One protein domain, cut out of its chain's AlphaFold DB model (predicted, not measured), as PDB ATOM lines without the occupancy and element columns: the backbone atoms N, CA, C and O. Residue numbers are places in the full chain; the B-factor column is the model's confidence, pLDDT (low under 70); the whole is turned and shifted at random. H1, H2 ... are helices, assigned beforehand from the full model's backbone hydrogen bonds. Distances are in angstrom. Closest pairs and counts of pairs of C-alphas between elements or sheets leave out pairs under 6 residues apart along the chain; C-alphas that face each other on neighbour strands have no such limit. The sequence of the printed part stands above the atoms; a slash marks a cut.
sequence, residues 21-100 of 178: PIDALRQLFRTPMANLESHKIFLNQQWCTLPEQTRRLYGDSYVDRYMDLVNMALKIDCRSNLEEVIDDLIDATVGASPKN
ATOM      1  N   PRO A  21      -1.028  10.665  42.848       42.25
ATOM      2  CA  PRO A  21       0.078  11.396  42.220       42.25
ATOM      3  C   PRO A  21       1.407  10.618  42.186       42.25
ATOM      4  O   PRO A  21       2.270  10.916  41.366       42.25
ATOM      5  N   ILE A  22       1.559   9.610  43.052       43.12
ATOM      6  CA  ILE A  22       2.753   8.766  43.163       43.12
ATOM      7  C   ILE A  22       2.850   7.761  41.998       43.12
ATOM      8  O   ILE A  22       3.955   7.442  41.560       43.12
ATOM      9  N   ASP A  23       1.721   7.349  41.411       40.84
ATOM     10  CA  ASP A  23       1.677   6.465  40.233       40.84
ATOM     11  C   ASP A  23       2.220   7.151  38.961       40.84
ATOM     12  O   ASP A  23       2.555   6.497  37.970       40.84
ATOM     13  N   ALA A  24       2.361   8.483  38.988       43.25
ATOM     14  CA  ALA A  24       2.963   9.264  37.912       43.25
ATOM     15  C   ALA A  24       4.498   9.168  37.864       43.25
ATOM     16  O   ALA A  24       5.093   9.606  36.875       43.25
ATOM     17  N   LEU A  25       5.150   8.545  38.858       46.00
ATOM     18  CA  LEU A  25       6.559   8.142  38.781       46.00
ATOM     19  C   LEU A  25       6.700   6.924  37.853       46.00
ATOM     20  O   LEU A  25       7.119   5.837  38.256       46.00
ATOM     21  N   ARG A  26       6.306   7.106  36.588       51.91
ATOM     22  CA  ARG A  26       6.403   6.103  35.530       51.91
ATOM     23  C   ARG A  26       7.826   5.574  35.485       51.91
ATOM     24  O   ARG A  26       8.781   6.307  35.238       51.91
ATOM     25  N   GLN A  27       7.953   4.282  35.743       59.16
ATOM     26  CA  GLN A  27       9.232   3.608  35.702       59.16
ATOM     27  C   GLN A  27       9.705   3.530  34.256       59.16
ATOM     28  O   GLN A  27       9.026   2.969  33.396       59.16
ATOM     29  N   LEU A  28      10.864   4.119  33.989       58.97
ATOM     30  CA  LEU A  28      11.524   3.983  32.706       58.97
ATOM     31  C   LEU A  28      12.355   2.699  32.761       58.97
ATOM     32  O   LEU A  28      13.203   2.536  33.632       58.97
ATOM     33  N   PHE A  29      12.084   1.772  31.848       61.69
ATOM     34  CA  PHE A  29      12.885   0.565  31.664       61.69
ATOM     35  C   PHE A  29      13.735   0.697  30.418       61.69
ATOM     36  O   PHE A  29      13.318   1.330  29.440       61.69
ATOM     37  N   ARG A  30      14.901   0.043  30.428       60.56
ATOM     38  CA  ARG A  30      15.823   0.020  29.287       60.56
ATOM     39  C   ARG A  30      15.298  -0.899  28.192       60.56
ATOM     40  O   ARG A  30      15.834  -1.964  27.923       60.56
ATOM     41  N   THR A  31      14.206  -0.477  27.577       64.06
ATOM     42  CA  THR A  31      13.603  -1.117  26.412       64.06
ATOM     43  C   THR A  31      14.080  -0.411  25.141       64.06
ATOM     44  O   THR A  31      14.473   0.757  25.199       64.06
ATOM     45  N   PRO A  32      14.001  -1.054  23.963       60.44
ATOM     46  CA  PRO A  32      14.243  -0.381  22.684       60.44
ATOM     47  C   PRO A  32      13.350   0.854  22.461       60.44
ATOM     48  O   PRO A  32      13.719   1.743  21.701       60.44
ATOM     49  N   MET A  33      12.204   0.946  23.151       61.59
ATOM     50  CA  MET A  33      11.330   2.126  23.137       61.59
ATOM     51  C   MET A  33      11.915   3.331  23.887       61.59
ATOM     52  O   MET A  33      11.545   4.464  23.598       61.59
ATOM     53  N   ALA A  34      12.863   3.108  24.800       66.19
ATOM     54  CA  ALA A  34      13.632   4.155  25.465       66.19
ATOM     55  C   ALA A  34      14.851   4.617  24.637       66.19
ATOM     56  O   ALA A  34      15.759   5.259  25.169       66.19
ATOM     57  N   ASN A  35      14.911   4.277  23.343       75.44
ATOM     58  CA  ASN A  35      15.956   4.766  22.452       75.44
ATOM     59  C   ASN A  35      15.772   6.271  22.204       75.44
ATOM     60  O   ASN A  35      14.834   6.702  21.526       75.44
ATOM     61  N   LEU A  36      16.706   7.054  22.744       78.69
ATOM     62  CA  LEU A  36      16.707   8.512  22.677       78.69
ATOM     63  C   LEU A  36      16.662   9.030  21.230       78.69
ATOM     64  O   LEU A  36      15.929   9.971  20.942       78.69
ATOM     65  N   GLU A  37      17.371   8.379  20.305       81.88
ATOM     66  CA  GLU A  37      17.423   8.789  18.896       81.88
ATOM     67  C   GLU A  37      16.066   8.621  18.211       81.88
ATOM     68  O   GLU A  37      15.586   9.512  17.511       81.88
ATOM     69  N   SER A  38      15.390   7.499  18.470       81.88
ATOM     70  CA  SER A  38      14.043   7.253  17.937       81.88
ATOM     71  C   SER A  38      13.033   8.248  18.508       81.88
ATOM     72  O   SER A  38      12.198   8.780  17.773       81.88
ATOM     73  N   HIS A  39      13.151   8.563  19.801       83.00
ATOM     74  CA  HIS A  39      12.327   9.583  20.441       83.00
ATOM     75  C   HIS A  39      12.587  10.972  19.843       83.00
ATOM     76  O   HIS A  39      11.649  11.743  19.641       83.00
ATOM     77  N   LYS A  40      13.845  11.281  19.499       86.00
ATOM     78  CA  LYS A  40      14.253  12.567  18.910       86.00
ATOM     79  C   LYS A  40      13.694  12.761  17.523       86.00
ATOM     80  O   LYS A  40      13.182  13.838  17.221       86.00
ATOM     81  N   ILE A  41      13.740  11.723  16.702       86.56
ATOM     82  CA  ILE A  41      13.156  11.758  15.364       86.56
ATOM     83  C   ILE A  41      11.640  11.969  15.460       86.56
ATOM     84  O   ILE A  41      11.110  12.872  14.816       86.56
ATOM     85  N   PHE A  42      10.955  11.202  16.313       86.94
ATOM     86  CA  PHE A  42       9.509  11.325  16.496       86.94
ATOM     87  C   PHE A  42       9.098  12.711  17.011       86.94
ATOM     88  O   PHE A  42       8.205  13.343  16.446       86.94
ATOM     89  N   LEU A  43       9.773  13.219  18.045       87.25
ATOM     90  CA  LEU A  43       9.456  14.524  18.618       87.25
ATOM     91  C   LEU A  43       9.687  15.655  17.615       87.25
ATOM     92  O   LEU A  43       8.859  16.554  17.530       87.25
ATOM     93  N   ASN A  44      10.759  15.597  16.820       87.69
ATOM     94  CA  ASN A  44      11.001  16.590  15.774       87.69
ATOM     95  C   ASN A  44       9.916  16.571  14.690       87.69
ATOM     96  O   ASN A  44       9.482  17.626  14.238       87.69
ATOM     97  N   GLN A  45       9.429  15.393  14.297       89.81
ATOM     98  CA  GLN A  45       8.323  15.289  13.338       89.81
ATOM     99  C   GLN A  45       7.033  15.910  13.890       89.81
ATOM    100  O   GLN A  45       6.360  16.673  13.192       89.81
ATOM    101  N   GLN A  46       6.711  15.637  15.157       88.88
ATOM    102  CA  GLN A  46       5.564  16.251  15.831       88.88
ATOM    103  C   GLN A  46       5.748  17.764  15.983       88.88
ATOM    104  O   GLN A  46       4.823  18.527  15.709       88.88
ATOM    105  N   TRP A  47       6.959  18.208  16.328       88.00
ATOM    106  CA  TRP A  47       7.324  19.619  16.423       88.00
ATOM    107  C   TRP A  47       7.086  20.362  15.111       88.00
ATOM    108  O   TRP A  47       6.414  21.387  15.103       88.00
ATOM    109  N   CYS A  48       7.543  19.816  13.984       87.69
ATOM    110  CA  CYS A  48       7.325  20.417  12.666       87.69
ATOM    111  C   CYS A  48       5.845  20.475  12.254       87.69
ATOM    112  O   CYS A  48       5.478  21.323  11.443       87.69
ATOM    113  N   THR A  49       5.004  19.602  12.812       92.50
ATOM    114  CA  THR A  49       3.560  19.556  12.530       92.50
ATOM    115  C   THR A  49       2.775  20.595  13.346       92.50
ATOM    116  O   THR A  49       1.646  20.938  12.996       92.50
ATOM    117  N   LEU A  50       3.357  21.132  14.424       89.06
ATOM    118  CA  LEU A  50       2.697  22.111  15.286       89.06
ATOM    119  C   LEU A  50       2.547  23.488  14.605       89.06
ATOM    120  O   LEU A  50       3.470  23.953  13.917       89.06
ATOM    121  N   PRO A  51       1.425  24.198  14.854       92.69
ATOM    122  CA  PRO A  51       1.230  25.564  14.382       92.69
ATOM    123  C   PRO A  51       2.388  26.481  14.786       92.69
ATOM    124  O   PRO A  51       2.919  26.399  15.896       92.69
ATOM    125  N   GLU A  52       2.768  27.391  13.891       87.94
ATOM    126  CA  GLU A  52       3.913  28.286  14.099       87.94
ATOM    127  C   GLU A  52       3.757  29.162  15.351       87.94
ATOM    128  O   GLU A  52       4.722  29.377  16.081       87.94
ATOM    129  N   GLN A  53       2.529  29.593  15.656       90.00
ATOM    130  CA  GLN A  53       2.223  30.335  16.878       90.00
ATOM    131  C   GLN A  53       2.626  29.551  18.136       90.00
ATOM    132  O   GLN A  53       3.231  30.118  19.042       90.00
ATOM    133  N   THR A  54       2.352  28.245  18.178       86.25
ATOM    134  CA  THR A  54       2.718  27.382  19.306       86.25
ATOM    135  C   THR A  54       4.229  27.194  19.387       86.25
ATOM    136  O   THR A  54       4.798  27.330  20.466       86.25
ATOM    137  N   ARG A  55       4.908  26.967  18.257       88.31
ATOM    138  CA  ARG A  55       6.374  26.826  18.236       88.31
ATOM    139  C   ARG A  55       7.091  28.081  18.732       88.31
ATOM    140  O   ARG A  55       8.021  27.969  19.525       88.31
ATOM    141  N   ARG A  56       6.618  29.273  18.350       86.88
ATOM    142  CA  ARG A  56       7.186  30.551  18.817       86.88
ATOM    143  C   ARG A  56       7.034  30.765  20.325       86.88
ATOM    144  O   ARG A  56       7.927  31.346  20.928       86.88
ATOM    145  N   LEU A  57       5.939  30.299  20.934       88.38
ATOM    146  CA  LEU A  57       5.711  30.431  22.381       88.38
ATOM    147  C   LEU A  57       6.701  29.606  23.212       88.38
ATOM    148  O   LEU A  57       7.161  30.061  24.254       88.38
ATOM    149  N   TYR A  58       7.016  28.397  22.756       85.94
ATOM    150  CA  TYR A  58       7.938  27.492  23.445       85.94
ATOM    151  C   TYR A  58       9.409  27.730  23.055       85.94
ATOM    152  O   TYR A  58      10.309  27.471  23.854       85.94
ATOM    153  N   GLY A  59       9.646  28.268  21.858       88.19
ATOM    154  CA  GLY A  59      10.965  28.586  21.319       88.19
ATOM    155  C   GLY A  59      11.670  27.389  20.679       88.19
ATOM    156  O   GLY A  59      11.386  26.229  20.981       88.19
ATOM    157  N   ASP A  60      12.641  27.674  19.811       82.75
ATOM    158  CA  ASP A  60      13.332  26.644  19.018       82.75
ATOM    159  C   ASP A  60      14.201  25.705  19.871       82.75
ATOM    160  O   ASP A  60      14.405  24.549  19.518       82.75
ATOM    161  N   SER A  61      14.642  26.168  21.046       86.31
ATOM    162  CA  SER A  61      15.420  25.360  22.001       86.31
ATOM    163  C   SER A  61      14.580  24.391  22.845       86.31
ATOM    164  O   SER A  61      15.139  23.624  23.631       86.31
ATOM    165  N   TYR A  62      13.246  24.417  22.725       87.75
ATOM    166  CA  TYR A  62      12.361  23.583  23.542       87.75
ATOM    167  C   TYR A  62      12.634  22.090  23.349       87.75
ATOM    168  O   TYR A  62      12.756  21.352  24.324       87.75
ATOM    169  N   VAL A  63      12.758  21.658  22.092       84.75
ATOM    170  CA  VAL A  63      12.954  20.246  21.743       84.75
ATOM    171  C   VAL A  63      14.271  19.726  22.313       84.75
ATOM    172  O   VAL A  63      14.287  18.654  22.914       84.75
ATOM    173  N   ASP A  64      15.351  20.499  22.193       85.06
ATOM    174  CA  ASP A  64      16.661  20.115  22.723       85.06
ATOM    175  C   ASP A  64      16.648  20.038  24.255       85.06
ATOM    176  O   ASP A  64      17.050  19.024  24.819       85.06
ATOM    177  N   ARG A  65      16.069  21.036  24.939       83.56
ATOM    178  CA  ARG A  65      15.935  21.025  26.409       83.56
ATOM    179  C   ARG A  65      15.081  19.866  26.908       83.56
ATOM    180  O   ARG A  65      15.403  19.244  27.917       83.56
ATOM    181  N   TYR A  66      13.985  19.568  26.214       84.12
ATOM    182  CA  TYR A  66      13.153  18.417  26.536       84.12
ATOM    183  C   TYR A  66      13.945  17.114  26.380       84.12
ATOM    184  O   TYR A  66      13.851  16.234  27.233       84.12
ATOM    185  N   MET A  67      14.774  16.999  25.339       83.81
ATOM    186  CA  MET A  67      15.615  15.819  25.156       83.81
ATOM    187  C   MET A  67      16.718  15.685  26.189       83.81
ATOM    188  O   MET A  67      16.984  14.564  26.624       83.81
ATOM    189  N   ASP A  68      17.298  16.788  26.647       82.62
ATOM    190  CA  ASP A  68      18.242  16.763  27.759       82.62
ATOM    191  C   ASP A  68      17.574  16.259  29.045       82.62
ATOM    192  O   ASP A  68      18.136  15.411  29.740       82.62
ATOM    193  N   LEU A  69      16.338  16.693  29.318       80.12
ATOM    194  CA  LEU A  69      15.552  16.212  30.458       80.12
ATOM    195  C   LEU A  69      15.213  14.725  30.342       80.12
ATOM    196  O   LEU A  69      15.385  13.981  31.306       80.12
ATOM    197  N   VAL A  70      14.767  14.263  29.171       80.81
ATOM    198  CA  VAL A  70      14.475  12.840  28.938       80.81
ATOM    199  C   VAL A  70      15.746  12.002  29.063       80.81
ATOM    200  O   VAL A  70      15.722  10.948  29.690       80.81
ATOM    201  N   ASN A  71      16.873  12.471  28.528       80.50
ATOM    202  CA  ASN A  71      18.161  11.794  28.648       80.50
ATOM    203  C   ASN A  71      18.630  11.724  30.106       80.50
ATOM    204  O   ASN A  71      19.100  10.682  30.557       80.50
ATOM    205  N   MET A  72      18.469  12.808  30.867       75.75
ATOM    206  CA  MET A  72      18.760  12.836  32.298       75.75
ATOM    207  C   MET A  72      17.861  11.856  33.061       75.75
ATOM    208  O   MET A  72      18.365  11.030  33.820       75.75
ATOM    209  N   ALA A  73      16.551  11.872  32.808       71.56
ATOM    210  CA  ALA A  73      15.600  10.953  33.429       71.56
ATOM    211  C   ALA A  73      15.906   9.488  33.086       71.56
ATOM    212  O   ALA A  73      15.875   8.626  33.960       71.56
ATOM    213  N   LEU A  74      16.278   9.197  31.838       71.38
ATOM    214  CA  LEU A  74      16.721   7.866  31.440       71.38
ATOM    215  C   LEU A  74      18.020   7.477  32.153       71.38
ATOM    216  O   LEU A  74      18.115   6.378  32.677       71.38
ATOM    217  N   LYS A  75      19.016   8.353  32.265       70.62
ATOM    218  CA  LYS A  75      20.249   8.021  33.001       70.62
ATOM    219  C   LYS A  75      20.001   7.746  34.488       70.62
ATOM    220  O   LYS A  75      20.660   6.883  35.056       70.62
ATOM    221  N   ILE A  76      19.061   8.464  35.097       65.19
ATOM    222  CA  ILE A  76      18.777   8.394  36.536       65.19
ATOM    223  C   ILE A  76      17.834   7.235  36.891       65.19
ATOM    224  O   ILE A  76      17.990   6.608  37.939       65.19
ATOM    225  N   ASP A  77      16.828   6.965  36.057       63.62
ATOM    226  CA  ASP A  77      15.737   6.041  36.386       63.62
ATOM    227  C   ASP A  77      15.633   4.814  35.484       63.62
ATOM    228  O   ASP A  77      14.897   3.890  35.840       63.62
ATOM    229  N   CYS A  78      16.374   4.754  34.371       65.88
ATOM    230  CA  CYS A  78      16.349   3.610  33.466       65.88
ATOM    231  C   CYS A  78      17.102   2.429  34.073       65.88
ATOM    232  O   CYS A  78      18.314   2.264  33.902       65.88
ATOM    233  N   ARG A  79      16.369   1.585  34.801       63.81
ATOM    234  CA  ARG A  79      16.915   0.331  35.314       63.81
ATOM    235  C   ARG A  79      17.106  -0.657  34.166       63.81
ATOM    236  O   ARG A  79      16.262  -0.791  33.279       63.81
ATOM    237  N   SER A  80      18.238  -1.356  34.193       60.19
ATOM    238  CA  SER A  80      18.568  -2.423  33.242       60.19
ATOM    239  C   SER A  80      17.888  -3.749  33.571       60.19
ATOM    240  O   SER A  80      17.916  -4.652  32.740       60.19
ATOM    241  N   ASN A  81      17.305  -3.879  34.765       68.06
ATOM    242  CA  ASN A  81      16.748  -5.139  35.225       68.06
ATOM    243  C   ASN A  81      15.314  -5.326  34.714       68.06
ATOM    244  O   ASN A  81      14.343  -5.039  35.410       68.06
ATOM    245  N   LEU A  82      15.196  -5.751  33.457       72.69
ATOM    246  CA  LEU A  82      13.915  -6.107  32.844       72.69
ATOM    247  C   LEU A  82      13.293  -7.348  33.511       72.69
ATOM    248  O   LEU A  82      12.080  -7.518  33.444       72.69
ATOM    249  N   GLU A  83      14.106  -8.179  34.170       76.19
ATOM    250  CA  GLU A  83      13.661  -9.398  34.856       76.19
ATOM    251  C   GLU A  83      12.626  -9.084  35.942       76.19
ATOM    252  O   GLU A  83      11.634  -9.789  36.034       76.19
ATOM    253  N   GLU A  84      12.745  -7.950  36.644       74.56
ATOM    254  CA  GLU A  84      11.753  -7.513  37.645       74.56
ATOM    255  C   GLU A  84      10.359  -7.295  37.034       74.56
ATOM    256  O   GLU A  84       9.345  -7.597  37.655       74.56
ATOM    257  N   VAL A  85      10.299  -6.795  35.796       75.62
ATOM    258  CA  VAL A  85       9.031  -6.612  35.072       75.62
ATOM    259  C   VAL A  85       8.468  -7.960  34.628       75.62
ATOM    260  O   VAL A  85       7.253  -8.150  34.615       75.62
ATOM    261  N   ILE A  86       9.345  -8.888  34.244       80.38
ATOM    262  CA  ILE A  86       8.962 -10.233  33.816       80.38
ATOM    263  C   ILE A  86       8.439 -11.031  35.013       80.38
ATOM    264  O   ILE A  86       7.391 -11.656  34.895       80.38
ATOM    265  N   ASP A  87       9.102 -10.956  36.164       79.81
ATOM    266  CA  ASP A  87       8.680 -11.607  37.404       79.81
ATOM    267  C   ASP A  87       7.322 -11.077  37.879       79.81
ATOM    268  O   ASP A  87       6.423 -11.865  38.176       79.81
ATOM    269  N   ASP A  88       7.131  -9.752  37.863       78.19
ATOM    270  CA  ASP A  88       5.840  -9.126  38.168       78.19
ATOM    271  C   ASP A  88       4.743  -9.589  37.191       78.19
ATOM    272  O   ASP A  88       3.606  -9.848  37.591       78.19
ATOM    273  N   LEU A  89       5.074  -9.745  35.904       81.44
ATOM    274  CA  LEU A  89       4.138 -10.237  34.894       81.44
ATOM    275  C   LEU A  89       3.802 -11.727  35.082       81.44
ATOM    276  O   LEU A  89       2.656 -12.134  34.874       81.44
ATOM    277  N   ILE A  90       4.775 -12.548  35.482       83.56
ATOM    278  CA  ILE A  90       4.568 -13.967  35.801       83.56
ATOM    279  C   ILE A  90       3.662 -14.096  37.030       83.56
ATOM    280  O   ILE A  90       2.695 -14.856  36.990       83.56
ATOM    281  N   ASP A  91       3.909 -13.321  38.087       81.81
ATOM    282  CA  ASP A  91       3.056 -13.318  39.281       81.81
ATOM    283  C   ASP A  91       1.631 -12.839  38.959       81.81
ATOM    284  O   ASP A  91       0.657 -13.442  39.402       81.81
ATOM    285  N   ALA A  92       1.480 -11.825  38.102       81.81
ATOM    286  CA  ALA A  92       0.164 -11.352  37.674       81.81
ATOM    287  C   ALA A  92      -0.635 -12.396  36.871       81.81
ATOM    288  O   ALA A  92      -1.867 -12.387  36.892       81.81
ATOM    289  N   THR A  93       0.046 -13.279  36.133       82.19
ATOM    290  CA  THR A  93      -0.595 -14.230  35.209       82.19
ATOM    291  C   THR A  93      -0.799 -15.620  35.800       82.19
ATOM    292  O   THR A  93      -1.803 -16.265  35.496       82.19
ATOM    293  N   VAL A  94       0.135 -16.092  36.628       86.25
ATOM    294  CA  VAL A  94       0.153 -17.458  37.184       86.25
ATOM    295  C   VAL A  94       0.062 -17.457  38.715       86.25
ATOM    296  O   VAL A  94      -0.166 -18.506  39.320       86.25
ATOM    297  N   GLY A  95       0.201 -16.298  39.363       81.00
ATOM    298  CA  GLY A  95       0.138 -16.177  40.814       81.00
ATOM    299  C   GLY A  95      -1.220 -16.588  41.380       81.00
ATOM    300  O   GLY A  95      -2.281 -16.285  40.834       81.00
ATOM    301  N   ALA A  96      -1.189 -17.268  42.527       82.25
ATOM    302  CA  ALA A  96      -2.398 -17.703  43.229       82.25
ATOM    303  C   ALA A  96      -3.233 -16.526  43.778       82.25
ATOM    304  O   ALA A  96      -4.418 -16.690  44.068       82.25
ATOM    305  N   SER A  97      -2.622 -15.347  43.923       76.75
ATOM    306  CA  SER A  97      -3.249 -14.129  44.443       76.75
ATOM    307  C   SER A  97      -2.703 -12.888  43.716       76.75
ATOM    308  O   SER A  97      -1.792 -12.235  44.240       76.75
ATOM    309  N   PRO A  98      -3.215 -12.561  42.515       77.31
ATOM    310  CA  PRO A  98      -2.729 -11.421  41.746       77.31
ATOM    311  C   PRO A  98      -3.020 -10.098  42.467       77.31
ATOM    312  O   PRO A  98      -4.066  -9.931  43.100       77.31
ATOM    313  N   LYS A  99      -2.089  -9.144  42.373       75.31
ATOM    314  CA  LYS A  99      -2.237  -7.796  42.944       75.31
ATOM    315  C   LYS A  99      -2.893  -6.848  41.942       75.31
ATOM    316  O   LYS A  99      -2.667  -6.950  40.742       75.31
ATOM    317  N   ASN A 100      -3.620  -5.851  42.445       72.69
ATOM    318  CA  ASN A 100      -4.192  -4.790  41.603       72.69
ATOM    319  C   ASN A 100      -3.110  -3.884  40.987       72.69
ATOM    320  O   ASN A 100      -3.320  -3.304  39.926       72.69
TER     321      ASN A 100
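Overview. This is residues 21 to 100 of the 178 residues of the protein "Hypothetical protein" of Timema shepardi (UniProt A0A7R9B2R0). Two helices, H2 and H4, run side by side in opposite ways as the two legs of an open U, with the short H3 at its turn. H5 lies beyond the other end of H4 and continues the length of the model, while the tiny H1 is set off at the start of a long stretch that leads into H2. The printed part has 80 residues with five named helices, H1 to H5 in that order, and no named strand; the class is all helix. The whole is only just loose, close to extended, with a radius of gyration of the C-alphas of 17.5 A, and it spans 55 by 23 by 21 A.

Along the chain. H1 holds residues 21 to 24 and begins with C-alpha 21 at (0.078, 11.396, 42.220); it is 5.6 A long from first to last C-alpha. H2 holds residues 36 to 49 and is 19.9 A long. H3 holds residues 52 to 58 and is 10.2 A long. H4, the longest helix, holds the 16 residues 62 to 77 over 22.0 A, beginning with C-alpha 62 at (12.361, 23.583, 23.542). H5 holds residues 83 to 94, is 15.9 A long and ends with C-alpha 94 at (0.153, -17.458, 37.184).

Arrangement. H2 and H4 touch, with the C-alphas of Leu 36 and Asn 71 the closest at 7.0 A. They stand at a shallow tilt of 28 degrees and run opposite ways. H2 and H3 are close but not clearly touching; their closest C-alphas, of Trp 47 and Arg 55, are 7.5 A apart. These two run opposite ways at a steep tilt of 48 degrees. H3 and H4 meet only through their link. H5 touches no helix and is apart from H4, H2, H3 and H1. H1 is also apart from H2, H3 and H4. In H2, H3, H4 and H5 every O i to N i+4 pair is within hydrogen-bond range, while H1 is too short for such a pair.

Size, cuts and confidence. The two C-alphas farthest apart are those of Gln 53 and Ala 96, at 55.0 A. Residues 48 to 54, of which 52 to 54 belong to H3, stand free. The link from H1 to H2, with 11 residues, is long; those from H2 to H3, H3 to H4 and H4 to H5 are tight. The printed part has no cut. Its mean pLDDT is 76.3, and the residues under 70 are 21 to 34 and 76 to 81.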